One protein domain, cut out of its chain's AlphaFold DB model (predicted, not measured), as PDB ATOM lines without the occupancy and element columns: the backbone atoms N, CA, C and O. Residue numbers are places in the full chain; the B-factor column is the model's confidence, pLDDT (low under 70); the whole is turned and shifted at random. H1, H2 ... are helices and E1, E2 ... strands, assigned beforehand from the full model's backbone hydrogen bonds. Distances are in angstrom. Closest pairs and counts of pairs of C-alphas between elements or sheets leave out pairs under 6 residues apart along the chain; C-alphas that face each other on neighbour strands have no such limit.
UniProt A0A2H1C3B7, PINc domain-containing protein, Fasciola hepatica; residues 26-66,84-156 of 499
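This is residues 26 to 66 and 84 to 156 of the 499 residues of the protein "PINc domain-containing protein" of Fasciola hepatica (UniProt A0A2H1C3B7). The long helix H4 joins two separate groups of strands: its residues 117 to 124 pack on one face of the small sheet E1 E3 E2, and its residues 130 to 138 reach the hairpin E4 E5. H1 crosses H4 and packs on that hairpin, while H2 only grazes the three-strand sheet. The printed part has 114 residues, with four named helices and five named strands in the order H1 E1 H2 E2 H3 E3 H4 E4 E5; both sheets are antiparallel. The class is mixed, and the whole is loose, with a radius of gyration of the C-alphas of 16.6 A, and flat, spanning 51 by 37 by 18 A.

H1, residues 26 to 42, touches residues 126 to 133 of H4, residues 117 to 138, opposite ways at a steep tilt of 51 degrees; their closest C-alphas, of Cys 33 and Val 130, are 5.5 A apart. E1, residues 49 to 52, E3, residues 108 to 111, and E2, residues 85 to 88, form a sheet in that order, with N 50 and O 110 at 2.8 A and N 87 and O 109 at 2.9 A, within hydrogen-bond range. H2, residues 56 to 62, only grazes it; H3, residues 90 to 95, is not on it. H4 is on it, two layers with the helix on one face, at a height over the sheet of 11.1 A. E4, residues 144 to 147, and E5, residues 152 to 155, form a hairpin, with N 145 and O 154 at 2.8 A. The closest C-alphas of H1 and E5, Ala 30 and Tyr 153, are 4.9 A apart. In H1, H2, H3 and H4 every O i to N i+4 pair is within hydrogen-bond range.

H1 begins at C-alpha 26 (63.285, 7.573, 99.938) and is 24.0 A long. H4, 31.2 A long, ends at C-alpha 138 (68.233, 21.493, 101.553).

The C-alphas farthest apart, of Ser 66 and Asp 149, are 52.2 A apart. Residues 67 to 83 are not printed, with 14.5 A between C-alphas 66 and 84. The link H3 to E3 is long. Residues 61, 63 to 66 and 84 have pLDDT under 70.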
ATOM      1  N   TRP A  26      63.029   6.244 100.494       87.94
ATOM      2  CA  TRP A  26      63.285   7.573  99.938       87.94
ATOM      3  C   TRP A  26      62.597   7.841  98.604       87.94
ATOM      4  O   TRP A  26      62.224   8.978  98.340       87.94
ATOM      5  N   LYS A  27      62.347   6.814  97.783       87.44
ATOM      6  CA  LYS A  27      61.473   6.969  96.609       87.44
ATOM      7  C   LYS A  27      60.021   7.159  97.024       87.44
ATOM      8  O   LYS A  27      59.342   7.961  96.407       87.44
ATOM      9  N   LEU A  28      59.548   6.449  98.046       89.44
ATOM     10  CA  LEU A  28      58.181   6.594  98.551       89.44
ATOM     11  C   LEU A  28      57.974   7.961  99.195       89.44
ATOM     12  O   LEU A  28      56.947   8.584  98.964       89.44
ATOM     13  N   VAL A  29      58.965   8.448  99.943       92.62
ATOM     14  CA  VAL A  29      58.978   9.812 100.481       92.62
ATOM     15  C   VAL A  29      58.975  10.827  99.336       92.62
ATOM     16  O   VAL A  29      58.140  11.726  99.339       92.62
ATOM     17  N   ALA A  30      59.816  10.649  98.312       93.56
ATOM     18  CA  ALA A  30      59.810  11.512  97.130       93.56
ATOM     19  C   ALA A  30      58.446  11.502  96.411       93.56
ATOM     20  O   ALA A  30      57.913  12.546  96.038       93.56
ATOM     21  N   GLU A  31      57.834  10.328  96.264       94.31
ATOM     22  CA  GLU A  31      56.523  10.147  95.643       94.31
ATOM     23  C   GLU A  31      55.398  10.784  96.476       94.31
ATOM     24  O   GLU A  31      54.489  11.399  95.918       94.31
ATOM     25  N   LEU A  32      55.476  10.692  97.807       95.69
ATOM     26  CA  LEU A  32      54.565  11.349  98.743       95.69
ATOM     27  C   LEU A  32      54.662  12.875  98.628       95.69
ATOM     28  O   LEU A  32      53.640  13.522  98.400       95.69
ATOM     29  N   CYS A  33      55.869  13.442  98.720       96.25
ATOM     30  CA  CYS A  33      56.097  14.884  98.578       96.25
ATOM     31  C   CYS A  33      55.651  15.380  97.194       96.25
ATOM     32  O   CYS A  33      54.992  16.411  97.083       96.25
ATOM     33  N   THR A  34      55.901  14.595  96.143       96.00
ATOM     34  CA  THR A  34      55.435  14.892  94.780       96.00
ATOM     35  C   THR A  34      53.912  14.921  94.691       96.00
ATOM     36  O   THR A  34      53.343  15.814  94.065       96.00
ATOM     37  N   ARG A  35      53.213  13.957  95.305       96.12
ATOM     38  CA  ARG A  35      51.743  13.957  95.333       96.12
ATOM     39  C   ARG A  35      51.187  15.125  96.139       96.12
ATOM     40  O   ARG A  35      50.224  15.734  95.682       96.12
ATOM     41  N   ALA A  36      51.796  15.447  97.278       95.69
ATOM     42  CA  ALA A  36      51.412  16.582  98.112       95.69
ATOM     43  C   ALA A  36      51.547  17.910  97.347       95.69
ATOM     44  O   ALA A  36      50.574  18.656  97.241       95.69
ATOM     45  N   ALA A  37      52.701  18.152  96.718       94.50
ATOM     46  CA  ALA A  37      52.947  19.354  95.922       94.50
ATOM     47  C   ALA A  37      51.986  19.461  94.728       94.50
ATOM     48  O   ALA A  37      51.380  20.505  94.496       94.50
ATOM     49  N   ASN A  38      51.768  18.360  94.003       93.81
ATOM     50  CA  ASN A  38      50.823  18.334  92.888       93.81
ATOM     51  C   ASN A  38      49.377  18.582  93.325       93.81
ATOM     52  O   ASN A  38      48.630  19.249  92.610       93.81
ATOM     53  N   TRP A  39      48.963  18.039  94.469       93.94
ATOM     54  CA  TRP A  39      47.634  18.289  95.017       93.94
ATOM     55  C   TRP A  39      47.464  19.766  95.387       93.94
ATOM     56  O   TRP A  39      46.464  20.372  95.007       93.94
ATOM     57  N   LEU A  40      48.473  20.365  96.030       91.19
ATOM     58  CA  LEU A  40      48.453  21.776  96.412       91.19
ATOM     59  C   LEU A  40      48.396  22.693  95.179       91.19
ATOM     60  O   LEU A  40      47.593  23.618  95.139       91.19
ATOM     61  N   ASN A  41      49.169  22.380  94.135       89.06
ATOM     62  CA  ASN A  41      49.187  23.147  92.886       89.06
ATOM     63  C   ASN A  41      47.876  23.045  92.085       89.06
ATOM     64  O   ASN A  41      47.527  23.971  91.356       89.06
ATOM     65  N   ARG A  42      47.141  21.929  92.197       89.44
ATOM     66  CA  ARG A  42      45.841  21.740  91.522       89.44
ATOM     67  C   ARG A  42      44.701  22.487  92.214       89.44
ATOM     68  O   ARG A  42      43.730  22.841  91.549       89.44
ATOM     69  N   ASN A  43      44.810  22.722  93.518       86.50
ATOM     70  CA  ASN A  43      43.775  23.378  94.310       86.50
ATOM     71  C   ASN A  43      44.057  24.876  94.435       86.50
ATOM     72  O   ASN A  43      44.696  25.336  95.376       86.50
ATOM     73  N   SER A  44      43.539  25.654  93.483       77.06
ATOM     74  CA  SER A  44      43.692  27.116  93.484       77.06
ATOM     75  C   SER A  44      42.921  27.806  94.618       77.06
ATOM     76  O   SER A  44      43.289  28.902  95.032       77.06
ATOM     77  N   THR A  45      41.860  27.178  95.131       87.31
ATOM     78  CA  THR A  45      41.111  27.640  96.307       87.31
ATOM     79  C   THR A  45      41.709  27.027  97.569       87.31
ATOM     80  O   THR A  45      41.553  25.826  97.800       87.31
ATOM     81  N   ARG A  46      42.373  27.848  98.385       88.38
ATOM     82  CA  ARG A  46      42.994  27.433  99.649       88.38
ATOM     83  C   ARG A  46      42.560  28.352 100.794       88.38
ATOM     84  O   ARG A  46      42.361  29.542 100.544       88.38
ATOM     85  N   PRO A  47      42.420  27.832 102.024       90.00
ATOM     86  CA  PRO A  47      42.193  28.675 103.186       90.00
ATOM     87  C   PRO A  47      43.419  29.559 103.422       90.00
ATOM     88  O   PRO A  47      44.553  29.080 103.407       90.00
ATOM     89  N   GLU A  48      43.192  30.848 103.654       88.88
ATOM     90  CA  GLU A  48      44.228  31.721 104.195       88.88
ATOM     91  C   GLU A  48      44.261  31.533 105.705       88.88
ATOM     92  O   GLU A  48      43.254  31.744 106.394       88.88
ATOM     93  N   TYR A  49      45.414  31.098 106.206       91.19
ATOM     94  CA  TYR A  49      45.614  30.866 107.622       91.19
ATOM     95  C   TYR A  49      46.966  31.398 108.106       91.19
ATOM     96  O   TYR A  49      47.924  31.512 107.344       91.19
ATOM     97  N   GLU A  50      47.036  31.713 109.395       90.12
ATOM     98  CA  GLU A  50      48.233  32.189 110.081       90.12
ATOM     99  C   GLU A  50      48.594  31.231 111.223       90.12
ATOM    100  O   GLU A  50      47.744  30.882 112.051       90.12
ATOM    101  N   GLU A  51      49.861  30.814 111.275       90.38
ATOM    102  CA  GLU A  51      50.396  29.986 112.358       90.38
ATOM    103  C   GLU A  51      50.684  30.846 113.600       90.38
ATOM    104  O   GLU A  51      51.431  31.822 113.550       90.38
ATOM    105  N   ALA A  52      50.124  30.461 114.745       85.50
ATOM    106  CA  ALA A  52      50.287  31.155 116.011       85.50
ATOM    107  C   ALA A  52      50.621  30.192 117.150       85.50
ATOM    108  O   ALA A  52      50.122  29.070 117.218       85.50
ATOM    109  N   SER A  53      51.443  30.643 118.096       83.19
ATOM    110  CA  SER A  53      51.684  29.887 119.326       83.19
ATOM    111  C   SER A  53      50.461  29.994 120.251       83.19
ATOM    112  O   SER A  53      50.021  31.113 120.540       83.19
ATOM    113  N   PRO A  54      49.900  28.873 120.733       77.62
ATOM    114  CA  PRO A  54      48.721  28.890 121.584       77.62
ATOM    115  C   PRO A  54      49.077  29.462 122.961       77.62
ATOM    116  O   PRO A  54      49.829  28.864 123.727       77.62
ATOM    117  N   THR A  55      48.524  30.627 123.292       77.44
ATOM    118  CA  THR A  55      48.568  31.173 124.653       77.44
ATOM    119  C   THR A  55      47.330  30.739 125.431       77.44
ATOM    120  O   THR A  55      46.260  30.525 124.855       77.44
ATOM    121  N   THR A  56      47.433  30.667 126.760       73.56
ATOM    122  CA  THR A  56      46.296  30.348 127.641       73.56
ATOM    123  C   THR A  56      45.098  31.262 127.372       73.56
ATOM    124  O   THR A  56      43.965  30.797 127.312       73.56
ATOM    125  N   SER A  57      45.344  32.553 127.126       70.19
ATOM    126  CA  SER A  57      44.299  33.528 126.797       70.19
ATOM    127  C   SER A  57      43.599  33.238 125.465       70.19
ATOM    128  O   SER A  57      42.377  33.357 125.391       70.19
ATOM    129  N   LEU A  58      44.335  32.819 124.428       70.88
ATOM    130  CA  LEU A  58      43.763  32.451 123.128       70.88
ATOM    131  C   LEU A  58      42.913  31.178 123.222       70.88
ATOM    132  O   LEU A  58      41.807  31.140 122.689       70.88
ATOM    133  N   VAL A  59      43.394  30.159 123.937       70.44
ATOM    134  CA  VAL A  59      42.675  28.885 124.099       70.44
ATOM    135  C   VAL A  59      41.405  29.057 124.938       70.44
ATOM    136  O   VAL A  59      40.367  28.492 124.597       70.44
ATOM    137  N   LEU A  60      41.454  29.855 126.011       70.31
ATOM    138  CA  LEU A  60      40.274  30.155 126.832       70.31
ATOM    139  C   LEU A  60      39.217  30.936 126.048       70.31
ATOM    140  O   LEU A  60      38.032  30.630 126.163       70.31
ATOM    141  N   ARG A  61      39.640  31.890 125.207       69.50
ATOM    142  CA  ARG A  61      38.738  32.636 124.320       69.50
ATOM    143  C   ARG A  61      38.059  31.716 123.298       69.50
ATOM    144  O   ARG A  61      36.853  31.817 123.119       69.50
ATOM    145  N   LEU A  62      38.798  30.775 122.701       70.38
ATOM    146  CA  LEU A  62      38.252  29.782 121.760       70.38
ATOM    147  C   LEU A  62      37.257  28.809 122.407       70.38
ATOM    148  O   LEU A  62      36.316  28.372 121.757       70.38
ATOM    149  N   LYS A  63      37.440  28.476 123.689       68.19
ATOM    150  CA  LYS A  63      36.503  27.627 124.443       68.19
ATOM    151  C   LYS A  63      35.284  28.384 124.986       68.19
ATOM    152  O   LYS A  63      34.486  27.780 125.696       68.19
ATOM    153  N   GLY A  64      35.156  29.683 124.702       63.50
ATOM    154  CA  GLY A  64      34.094  30.523 125.258       63.50
ATOM    155  C   GLY A  64      34.196  30.710 126.777       63.50
ATOM    156  O   GLY A  64      33.205  31.025 127.420       63.50
ATOM    157  N   LEU A  65      35.382  30.496 127.362       56.88
ATOM    158  CA  LEU A  65      35.630  30.559 128.809       56.88
ATOM    159  C   LEU A  65      36.219  31.907 129.256       56.88
ATOM    160  O   LEU A  65      36.733  32.014 130.369       56.88
ATOM    161  N   SER A  66      36.197  32.941 128.407       48.44
ATOM    162  CA  SER A  66      36.679  34.271 128.791       48.44
ATOM    163  C   SER A  66      35.590  35.084 129.496       48.44
ATOM    164  O   SER A  66      35.076  36.050 128.943       48.44
ATOM    165  N   PHE A  84      37.371  34.807 115.187       69.88
ATOM    166  CA  PHE A  84      38.423  34.168 114.418       69.88
ATOM    167  C   PHE A  84      38.253  32.667 114.586       69.88
ATOM    168  O   PHE A  84      38.173  32.148 115.702       69.88
ATOM    169  N   GLN A  85      38.176  31.974 113.460       83.62
ATOM    170  CA  GLN A  85      38.129  30.526 113.457       83.62
ATOM    171  C   GLN A  85      39.552  29.997 113.593       83.62
ATOM    172  O   GLN A  85      40.522  30.634 113.161       83.62
ATOM    173  N   ALA A  86      39.691  28.846 114.241       87.62
ATOM    174  CA  ALA A  86      40.991  28.240 114.432       87.62
ATOM    175  C   ALA A  86      40.939  26.727 114.276       87.62
ATOM    176  O   ALA A  86      40.006  26.069 114.732       87.62
ATOM    177  N   ALA A  87      41.980  26.195 113.649       90.19
ATOM    178  CA  ALA A  87      42.225  24.775 113.510       90.19
ATOM    179  C   ALA A  87      43.419  24.357 114.377       90.19
ATOM    180  O   ALA A  87      44.325  25.146 114.665       90.19
ATOM    181  N   PHE A  88      43.404  23.089 114.778       89.94
ATOM    182  CA  PHE A  88      44.464  22.449 115.545       89.94
ATOM    183  C   PHE A  88      44.827  21.127 114.885       89.94
ATOM    184  O   PHE A  88      43.950  20.394 114.423       89.94
ATOM    185  N   LEU A  89      46.110  20.788 114.913       92.12
ATOM    186  CA  LEU A  89      46.561  19.447 114.578       92.12
ATOM    187  C   LEU A  89      46.528  18.600 115.850       92.12
ATOM    188  O   LEU A  89      47.316  18.803 116.776       92.12
ATOM    189  N   PHE A  90      45.578  17.666 115.911       89.69
ATOM    190  CA  PHE A  90      45.411  16.769 117.056       89.69
ATOM    191  C   PHE A  90      46.710  16.024 117.380       89.69
ATOM    192  O   PHE A  90      47.080  15.889 118.544       89.69
ATOM    193  N   GLU A  91      47.425  15.586 116.347       91.56
ATOM    194  CA  GLU A  91      48.696  14.886 116.451       91.56
ATOM    195  C   GLU A  91      49.782  15.701 117.172       91.56
ATOM    196  O   GLU A  91      50.529  15.124 117.958       91.56
ATOM    197  N   GLU A  92      49.839  17.026 116.988       89.69
ATOM    198  CA  GLU A  92      50.801  17.887 117.686       89.69
ATOM    199  C   GLU A  92      50.479  17.974 119.178       89.69
ATOM    200  O   GLU A  92      51.366  17.843 120.020       89.69
ATOM    201  N   ALA A  93      49.198  18.147 119.514       85.38
ATOM    202  CA  ALA A  93      48.743  18.177 120.900       85.38
ATOM    203  C   ALA A  93      48.934  16.820 121.596       85.38
ATOM    204  O   ALA A  93      49.267  16.779 122.778       85.38
ATOM    205  N   TYR A  94      48.749  15.715 120.869       87.50
ATOM    206  CA  TYR A  94      48.877  14.360 121.401       87.50
ATOM    207  C   TYR A  94      50.323  13.998 121.762       87.50
ATOM    208  O   TYR A  94      50.561  13.349 122.778       87.50
ATOM    209  N   VAL A  95      51.298  14.427 120.950       87.44
ATOM    210  CA  VAL A  95      52.727  14.175 121.214       87.44
ATOM    211  C   VAL A  95      53.388  15.268 122.057       87.44
ATOM    212  O   VAL A  95      54.570  15.154 122.388       87.44
ATOM    213  N   ALA A  96      52.650  16.314 122.435       83.50
ATOM    214  CA  ALA A  96      53.153  17.369 123.303       83.50
ATOM    215  C   ALA A  96      53.620  16.786 124.648       83.50
ATOM    216  O   ALA A  96      52.876  16.103 125.351       83.50
ATOM    217  N   GLY A  97      54.876  17.048 125.012       82.12
ATOM    218  CA  GLY A  97      55.495  16.496 126.222       82.12
ATOM    219  C   GLY A  97      56.087  15.089 126.062       82.12
ATOM    220  O   GLY A  97      56.725  14.591 126.993       82.12
ATOM    221  N   PHE A  98      55.953  14.453 124.894       88.06
ATOM    222  CA  PHE A  98      56.694  13.233 124.585       88.06
ATOM    223  C   PHE A  98      58.186  13.563 124.442       88.06
ATOM    224  O   PHE A  98      58.565  14.410 123.640       88.06
ATOM    225  N   LYS A  99      59.045  12.888 125.218       85.75
ATOM    226  CA  LYS A  99      60.471  13.243 125.351       85.75
ATOM    227  C   LYS A  99      61.226  13.391 124.006       85.75
ATOM    228  O   LYS A  99      61.981  14.349 123.879       85.75
ATOM    229  N   PRO A 100      61.040  12.514 123.001       86.38
ATOM    230  CA  PRO A 100      61.641  12.679 121.667       86.38
ATOM    231  C   PRO A 100      61.086  13.831 120.811       86.38
ATOM    232  O   PRO A 100      61.616  14.093 119.742       86.38
ATOM    233  N   MET A 101      60.000  14.479 121.231       85.56
ATOM    234  CA  MET A 101      59.324  15.566 120.511       85.56
ATOM    235  C   MET A 101      59.255  16.842 121.366       85.56
ATOM    236  O   MET A 101      58.383  17.673 121.148       85.56
ATOM    237  N   LEU A 102      60.145  17.008 122.357       83.19
ATOM    238  CA  LEU A 102      60.103  18.150 123.289       83.19
ATOM    239  C   LEU A 102      60.251  19.510 122.602       83.19
ATOM    240  O   LEU A 102      59.687  20.490 123.080       83.19
ATOM    241  N   ASP A 103      60.965  19.551 121.480       82.12
ATOM    242  CA  ASP A 103      61.149  20.770 120.691       82.12
ATOM    243  C   ASP A 103      59.946  21.066 119.774       82.12
ATOM    244  O   ASP A 103      59.874  22.135 119.163       82.12
ATOM    245  N   LEU A 104      58.975  20.146 119.674       82.38
ATOM    246  CA  LEU A 104      57.719  20.393 118.976       82.38
ATOM    247  C   LEU A 104      56.791  21.222 119.870       82.38
ATOM    248  O   LEU A 104      56.295  20.752 120.893       82.38
ATOM    249  N   ILE A 105      56.512  22.450 119.442       82.69
ATOM    250  CA  ILE A 105      55.535  23.330 120.086       82.69
ATOM    251  C   ILE A 105      54.234  23.254 119.280       82.69
ATOM    252  O   ILE A 105      54.240  23.737 118.145       82.69
ATOM    253  N   PRO A 106      53.134  22.703 119.838       86.31
ATOM    254  CA  PRO A 106      51.849  22.640 119.145       86.31
ATOM    255  C   PRO A 106      51.384  24.021 118.701       86.31
ATOM    256  O   PRO A 106      51.532  24.997 119.446       86.31
ATOM    257  N   LYS A 107      50.815  24.107 117.499       89.44
ATOM    258  CA  LYS A 107      50.429  25.378 116.887       89.44
ATOM    259  C   LYS A 107      48.920  25.538 116.781       89.44
ATOM    260  O   LYS A 107      48.147  24.582 116.778       89.44
ATOM    261  N   LEU A 108      48.513  26.801 116.718       89.19
ATOM    262  CA  LEU A 108      47.162  27.244 116.417       89.19
ATOM    263  C   LEU A 108      47.150  27.824 115.004       89.19
ATOM    264  O   LEU A 108      47.938  28.722 114.714       89.19
ATOM    265  N   TYR A 109      46.230  27.375 114.158       91.94
ATOM    266  CA  TYR A 109      46.091  27.879 112.793       91.94
ATOM    267  C   TYR A 109      44.842  28.743 112.702       91.94
ATOM    268  O   TYR A 109      43.730  28.220 112.660       91.94
ATOM    269  N   ARG A 110      45.008  30.069 112.728       90.94
ATOM    270  CA  ARG A 110      43.884  31.008 112.604       90.94
ATOM    271  C   ARG A 110      43.530  31.175 111.144       90.94
ATOM    272  O   ARG A 110      44.429  31.444 110.364       90.94
ATOM    273  N   TYR A 111      42.259  31.079 110.788       90.00
ATOM    274  CA  TYR A 111      41.837  31.188 109.397       90.00
ATOM    275  C   TYR A 111      40.559  32.012 109.251       90.00
ATOM    276  O   TYR A 111      39.837  32.268 110.218       90.00
ATOM    277  N   THR A 112      40.300  32.452 108.020       87.38
ATOM    278  CA  THR A 112      39.093  33.204 107.657       87.38
ATOM    279  C   THR A 112      38.368  32.542 106.487       87.38
ATOM    280  O   THR A 112      38.957  31.768 105.731       87.38
ATOM    281  N   GLY A 113      37.079  32.849 106.336       85.12
ATOM    282  CA  GLY A 113      36.230  32.304 105.275       85.12
ATOM    283  C   GLY A 113      35.346  31.142 105.727       85.12
ATOM    284  O   GLY A 113      35.302  30.789 106.904       85.12
ATOM    285  N   ASP A 114      34.614  30.580 104.768       87.44
ATOM    286  CA  ASP A 114      33.660  29.489 104.983       87.44
ATOM    287  C   ASP A 114      34.359  28.128 104.832       87.44
ATOM    288  O   ASP A 114      34.181  27.407 103.850       87.44
ATOM    289  N   TRP A 115      35.251  27.828 105.778       91.19
ATOM    290  CA  TRP A 115      36.013  26.581 105.835       91.19
ATOM    291  C   TRP A 115      35.766  25.879 107.165       91.19
ATOM    292  O   TRP A 115      35.651  26.519 108.209       91.19
ATOM    293  N   THR A 116      35.749  24.550 107.156       91.88
ATOM    294  CA  THR A 116      35.746  23.791 108.410       91.88
ATOM    295  C   THR A 116      37.161  23.693 108.973       91.88
ATOM    296  O   THR A 116      38.137  23.636 108.217       91.88
ATOM    297  N   ALA A 117      37.283  23.623 110.299       89.44
ATOM    298  CA  ALA A 117      38.578  23.513 110.968       89.44
ATOM    299  C   ALA A 117      39.349  22.261 110.515       89.44
ATOM    300  O   ALA A 117      40.568  22.305 110.360       89.44
ATOM    301  N   GLU A 118      38.640  21.163 110.234       92.44
ATOM    302  CA  GLU A 118      39.218  19.927 109.700       92.44
ATOM    303  C   GLU A 118      39.802  20.130 108.301       92.44
ATOM    304  O   GLU A 118      40.914  19.679 108.034       92.44
ATOM    305  N   THR A 119      39.097  20.858 107.428       92.75
ATOM    306  CA  THR A 119      39.582  21.136 106.070       92.75
ATOM    307  C   THR A 119      40.865  21.960 106.128       92.75
ATOM    308  O   THR A 119      41.837  21.643 105.446       92.75
ATOM    309  N   VAL A 120      40.909  22.987 106.983       93.62
ATOM    310  CA  VAL A 120      42.121  23.799 107.173       93.62
ATOM    311  C   VAL A 120      43.267  22.956 107.729       93.62
ATOM    312  O   VAL A 120      44.379  23.042 107.218       93.62
ATOM    313  N   ALA A 121      42.999  22.088 108.708       94.06
ATOM    314  CA  ALA A 121      43.995  21.160 109.239       94.06
ATOM    315  C   ALA A 121      44.579  20.237 108.151       94.06
ATOM    316  O   ALA A 121      45.790  20.029 108.114       94.06
ATOM    317  N   ASP A 122      43.760  19.727 107.227       94.38
ATOM    318  CA  ASP A 122      44.238  18.906 106.108       94.38
ATOM    319  C   ASP A 122      45.124  19.692 105.132       94.38
ATOM    320  O   ASP A 122      46.173  19.190 104.717       94.38
ATOM    321  N   PHE A 123      44.770  20.944 104.818       95.00
ATOM    322  CA  PHE A 123      45.633  21.828 104.026       95.00
ATOM    323  C   PHE A 123      46.987  22.053 104.707       95.00
ATOM    324  O   PHE A 123      48.026  21.912 104.059       95.00
ATOM    325  N   VAL A 124      46.984  22.325 106.016       94.62
ATOM    326  CA  VAL A 124      48.207  22.492 106.811       94.62
ATOM    327  C   VAL A 124      49.065  21.224 106.752       94.62
ATOM    328  O   VAL A 124      50.264  21.312 106.497       94.62
ATOM    329  N   ARG A 125      48.480  20.030 106.934       95.44
ATOM    330  CA  ARG A 125      49.219  18.752 106.855       95.44
ATOM    331  C   ARG A 125      49.913  18.581 105.509       95.44
ATOM    332  O   ARG A 125      51.084  18.206 105.465       95.44
ATOM    333  N   ILE A 126      49.205  18.863 104.417       95.62
ATOM    334  CA  ILE A 126      49.749  18.726 103.063       95.62
ATOM    335  C   ILE A 126      50.867  19.743 102.826       95.62
ATOM    336  O   ILE A 126      51.914  19.376 102.296       95.62
ATOM    337  N   GLU A 127      50.706  20.985 103.280       94.38
ATOM    338  CA  GLU A 127      51.755  22.004 103.196       94.38
ATOM    339  C   GLU A 127      53.006  21.609 103.997       94.38
ATOM    340  O   GLU A 127      54.123  21.697 103.488       94.38
ATOM    341  N   LYS A 128      52.840  21.062 105.208       93.81
ATOM    342  CA  LYS A 128      53.957  20.544 106.017       93.81
ATOM    343  C   LYS A 128      54.679  19.371 105.331       93.81
ATOM    344  O   LYS A 128      55.897  19.270 105.466       93.81
ATOM    345  N   LEU A 129      53.985  18.518 104.566       96.00
ATOM    346  CA  LEU A 129      54.616  17.456 103.759       96.00
ATOM    347  C   LEU A 129      55.453  18.010 102.593       96.00
ATOM    348  O   LEU A 129      56.494  17.435 102.271       96.00
ATOM    349  N   VAL A 130      55.021  19.114 101.975       95.25
ATOM    350  CA  VAL A 130      55.793  19.810 100.931       95.25
ATOM    351  C   VAL A 130      57.035  20.460 101.540       95.25
ATOM    352  O   VAL A 130      58.145  20.181 101.092       95.25
ATOM    353  N   LEU A 131      56.876  21.203 102.642       95.00
ATOM    354  CA  LEU A 131      57.994  21.796 103.389       95.00
ATOM    355  C   LEU A 131      59.000  20.741 103.868       95.00
ATOM    356  O   LEU A 131      60.205  20.983 103.887       95.00
ATOM    357  N   PHE A 132      58.522  19.553 104.243       95.81
ATOM    358  CA  PHE A 132      59.391  18.431 104.580       95.81
ATOM    359  C   PHE A 132      60.203  17.940 103.373       95.81
ATOM    360  O   PHE A 132      61.390  17.651 103.521       95.81
ATOM    361  N   GLY A 133      59.600  17.888 102.181       95.06
ATOM    362  CA  GLY A 133      60.314  17.598 100.935       95.06
ATOM    363  C   GLY A 133      61.418  18.619 100.654       95.06
ATOM    364  O   GLY A 133      62.555  18.234 100.390       95.06
ATOM    365  N   ASP A 134      61.113  19.908 100.806       94.06
ATOM    366  CA  ASP A 134      62.077  20.999 100.610       94.06
ATOM    367  C   ASP A 134      63.224  20.941 101.627       94.06
ATOM    368  O   ASP A 134      64.393  21.099 101.266       94.06
ATOM    369  N   PHE A 135      62.916  20.625 102.888       95.44
ATOM    370  CA  PHE A 135      63.925  20.371 103.915       95.44
ATOM    371  C   PHE A 135      64.883  19.239 103.510       95.44
ATOM    372  O   PHE A 135      66.094  19.375 103.667       95.44
ATOM    373  N   LEU A 136      64.372  18.136 102.951       94.06
ATOM    374  CA  LEU A 136      65.196  17.009 102.492       94.06
ATOM    375  C   LEU A 136      66.033  17.325 101.240       94.06
ATOM    376  O   LEU A 136      67.047  16.657 101.013       94.06
ATOM    377  N   CYS A 137      65.629  18.315 100.444       93.69
ATOM    378  CA  CYS A 137      66.441  18.869  99.359       93.69
ATOM    379  C   CYS A 137      67.557  19.788  99.884       93.69
ATOM    380  O   CYS A 137      68.633  19.840  99.294       93.69
ATOM    381  N   GLY A 138      67.301  20.518 100.975       90.88
ATOM    382  CA  GLY A 138      68.233  21.493 101.553       90.88
ATOM    383  C   GLY A 138      69.217  20.939 102.590       90.88
ATOM    384  O   GLY A 138      70.140  21.648 102.985       90.88
ATOM    385  N   ILE A 139      69.028  19.703 103.058       88.81
ATOM    386  CA  ILE A 139      69.924  19.063 104.031       88.81
ATOM    387  C   ILE A 139      71.245  18.623 103.379       88.81
ATOM    388  O   ILE A 139      71.269  18.296 102.198       88.81
ATOM    389  N   GLU A 140      72.350  18.587 104.132       84.00
ATOM    390  CA  GLU A 140      73.669  18.182 103.619       84.00
ATOM    391  C   GLU A 140      74.144  16.850 104.243       84.00
ATOM    392  O   GLU A 140      74.318  16.785 105.464       84.00
ATOM    393  N   PRO A 141      74.396  15.784 103.449       84.44
ATOM    394  CA  PRO A 141      74.180  15.685 102.000       84.44
ATOM    395  C   PRO A 141      72.682  15.605 101.630       84.44
ATOM    396  O   PRO A 141      71.909  15.033 102.406       84.44
ATOM    397  N   PRO A 142      72.274  16.115 100.448       88.31
ATOM    398  CA  PRO A 142      70.873  16.123 100.040       88.31
ATOM    399  C   PRO A 142      70.350  14.703  99.885       88.31
ATOM    400  O   PRO A 142      71.014  13.820  99.336       88.31
ATOM    401  N   VAL A 143      69.139  14.486 100.388       89.62
ATOM    402  CA  VAL A 143      68.473  13.181 100.342       89.62
ATOM    403  C   VAL A 143      67.482  13.105  99.189       89.62
ATOM    404  O   VAL A 143      67.332  12.048  98.564       89.62
ATOM    405  N   LEU A 144      66.848  14.232  98.874       92.56
ATOM    406  CA  LEU A 144      66.013  14.414  97.697       92.56
ATOM    407  C   LEU A 144      66.603  15.498  96.788       92.56
ATOM    408  O   LEU A 144      67.371  16.348  97.225       92.56
ATOM    409  N   THR A 145      66.213  15.466  95.522       93.19
ATOM    410  CA  THR A 145      66.391  16.550  94.553       93.19
ATOM    411  C   THR A 145      65.031  16.918  93.985       93.19
ATOM    412  O   THR A 145      64.188  16.042  93.800       93.19
ATOM    413  N   TYR A 146      64.805  18.195  93.685       93.06
ATOM    414  CA  TYR A 146      63.583  18.641  93.021       93.06
ATOM    415  C   TYR A 146      63.863  18.937  91.546       93.06
ATOM    416  O   TYR A 146      64.721  19.761  91.229       93.06
ATOM    417  N   ASP A 147      63.146  18.257  90.657       91.12
ATOM    418  CA  ASP A 147      63.179  18.496  89.217       91.12
ATOM    419  C   ASP A 147      62.155  19.588  88.875       91.12
ATOM    420  O   ASP A 147      60.942  19.379  88.975       91.12
ATOM    421  N   LEU A 148      62.658  20.765  88.490       87.81
ATOM    422  CA  LEU A 148      61.844  21.931  88.139       87.81
ATOM    423  C   LEU A 148      61.023  21.715  86.862       87.81
ATOM    424  O   LEU A 148      59.905  22.220  86.777       87.81
ATOM    425  N   ASP A 149      61.550  20.964  85.894       87.00
ATOM    426  CA  ASP A 149      60.908  20.756  84.593       87.00
ATOM    427  C   ASP A 149      59.737  19.783  84.716       87.00
ATOM    428  O   ASP A 149      58.691  19.942  84.080       87.00
ATOM    429  N   ARG A 150      59.902  18.762  85.561       87.25
ATOM    430  CA  ARG A 150      58.894  17.721  85.786       87.25
ATOM    431  C   ARG A 150      58.002  18.005  86.994       87.25
ATOM    432  O   ARG A 150      56.986  17.328  87.142       87.25
ATOM    433  N   ALA A 151      58.353  18.992  87.821       88.75
ATOM    434  CA  ALA A 151      57.690  19.332  89.079       88.75
ATOM    435  C   ALA A 151      57.544  18.120  90.023       88.75
ATOM    436  O   ALA A 151      56.467  17.843  90.561       88.75
ATOM    437  N   ILE A 152      58.632  17.359  90.188       93.88
ATOM    438  CA  ILE A 152      58.670  16.153  91.026       93.88
ATOM    439  C   ILE A 152      59.893  16.141  91.942       93.88
ATOM    440  O   ILE A 152      60.962  16.633  91.588       93.88
ATOM    441  N   TYR A 153      59.745  15.507  93.102       93.94
ATOM    442  CA  TYR A 153      60.875  15.136  93.948       93.94
ATOM    443  C   TYR A 153      61.438  13.789  93.481       93.94
ATOM    444  O   TYR A 153      60.690  12.844  93.214       93.94
ATOM    445  N   GLU A 154      62.760  13.677  93.438       91.44
ATOM    446  CA  GLU A 154      63.501  12.458  93.123       91.44
ATOM    447  C   GLU A 154      64.474  12.120  94.260       91.44
ATOM    448  O   GLU A 154      64.923  12.992  95.001       91.44
ATOM    449  N   SER A 155      64.787  10.835  94.444       88.88
ATOM    450  CA  SER A 155      65.742  10.419  95.476       88.88
ATOM    451  C   SER A 155      67.172  10.668  95.002       88.88
ATOM    452  O   SER A 155      67.587  10.104  93.991       88.88
ATOM    453  N   ALA A 156      67.933  11.447  95.773       84.19
ATOM    454  CA  ALA A 156      69.334  11.776  95.496       84.19
ATOM    455  C   ALA A 156      70.315  10.673  95.939       84.19
ATOM    456  O   ALA A 156      71.521  10.758  95.719       84.19
TER     457      ALA A 156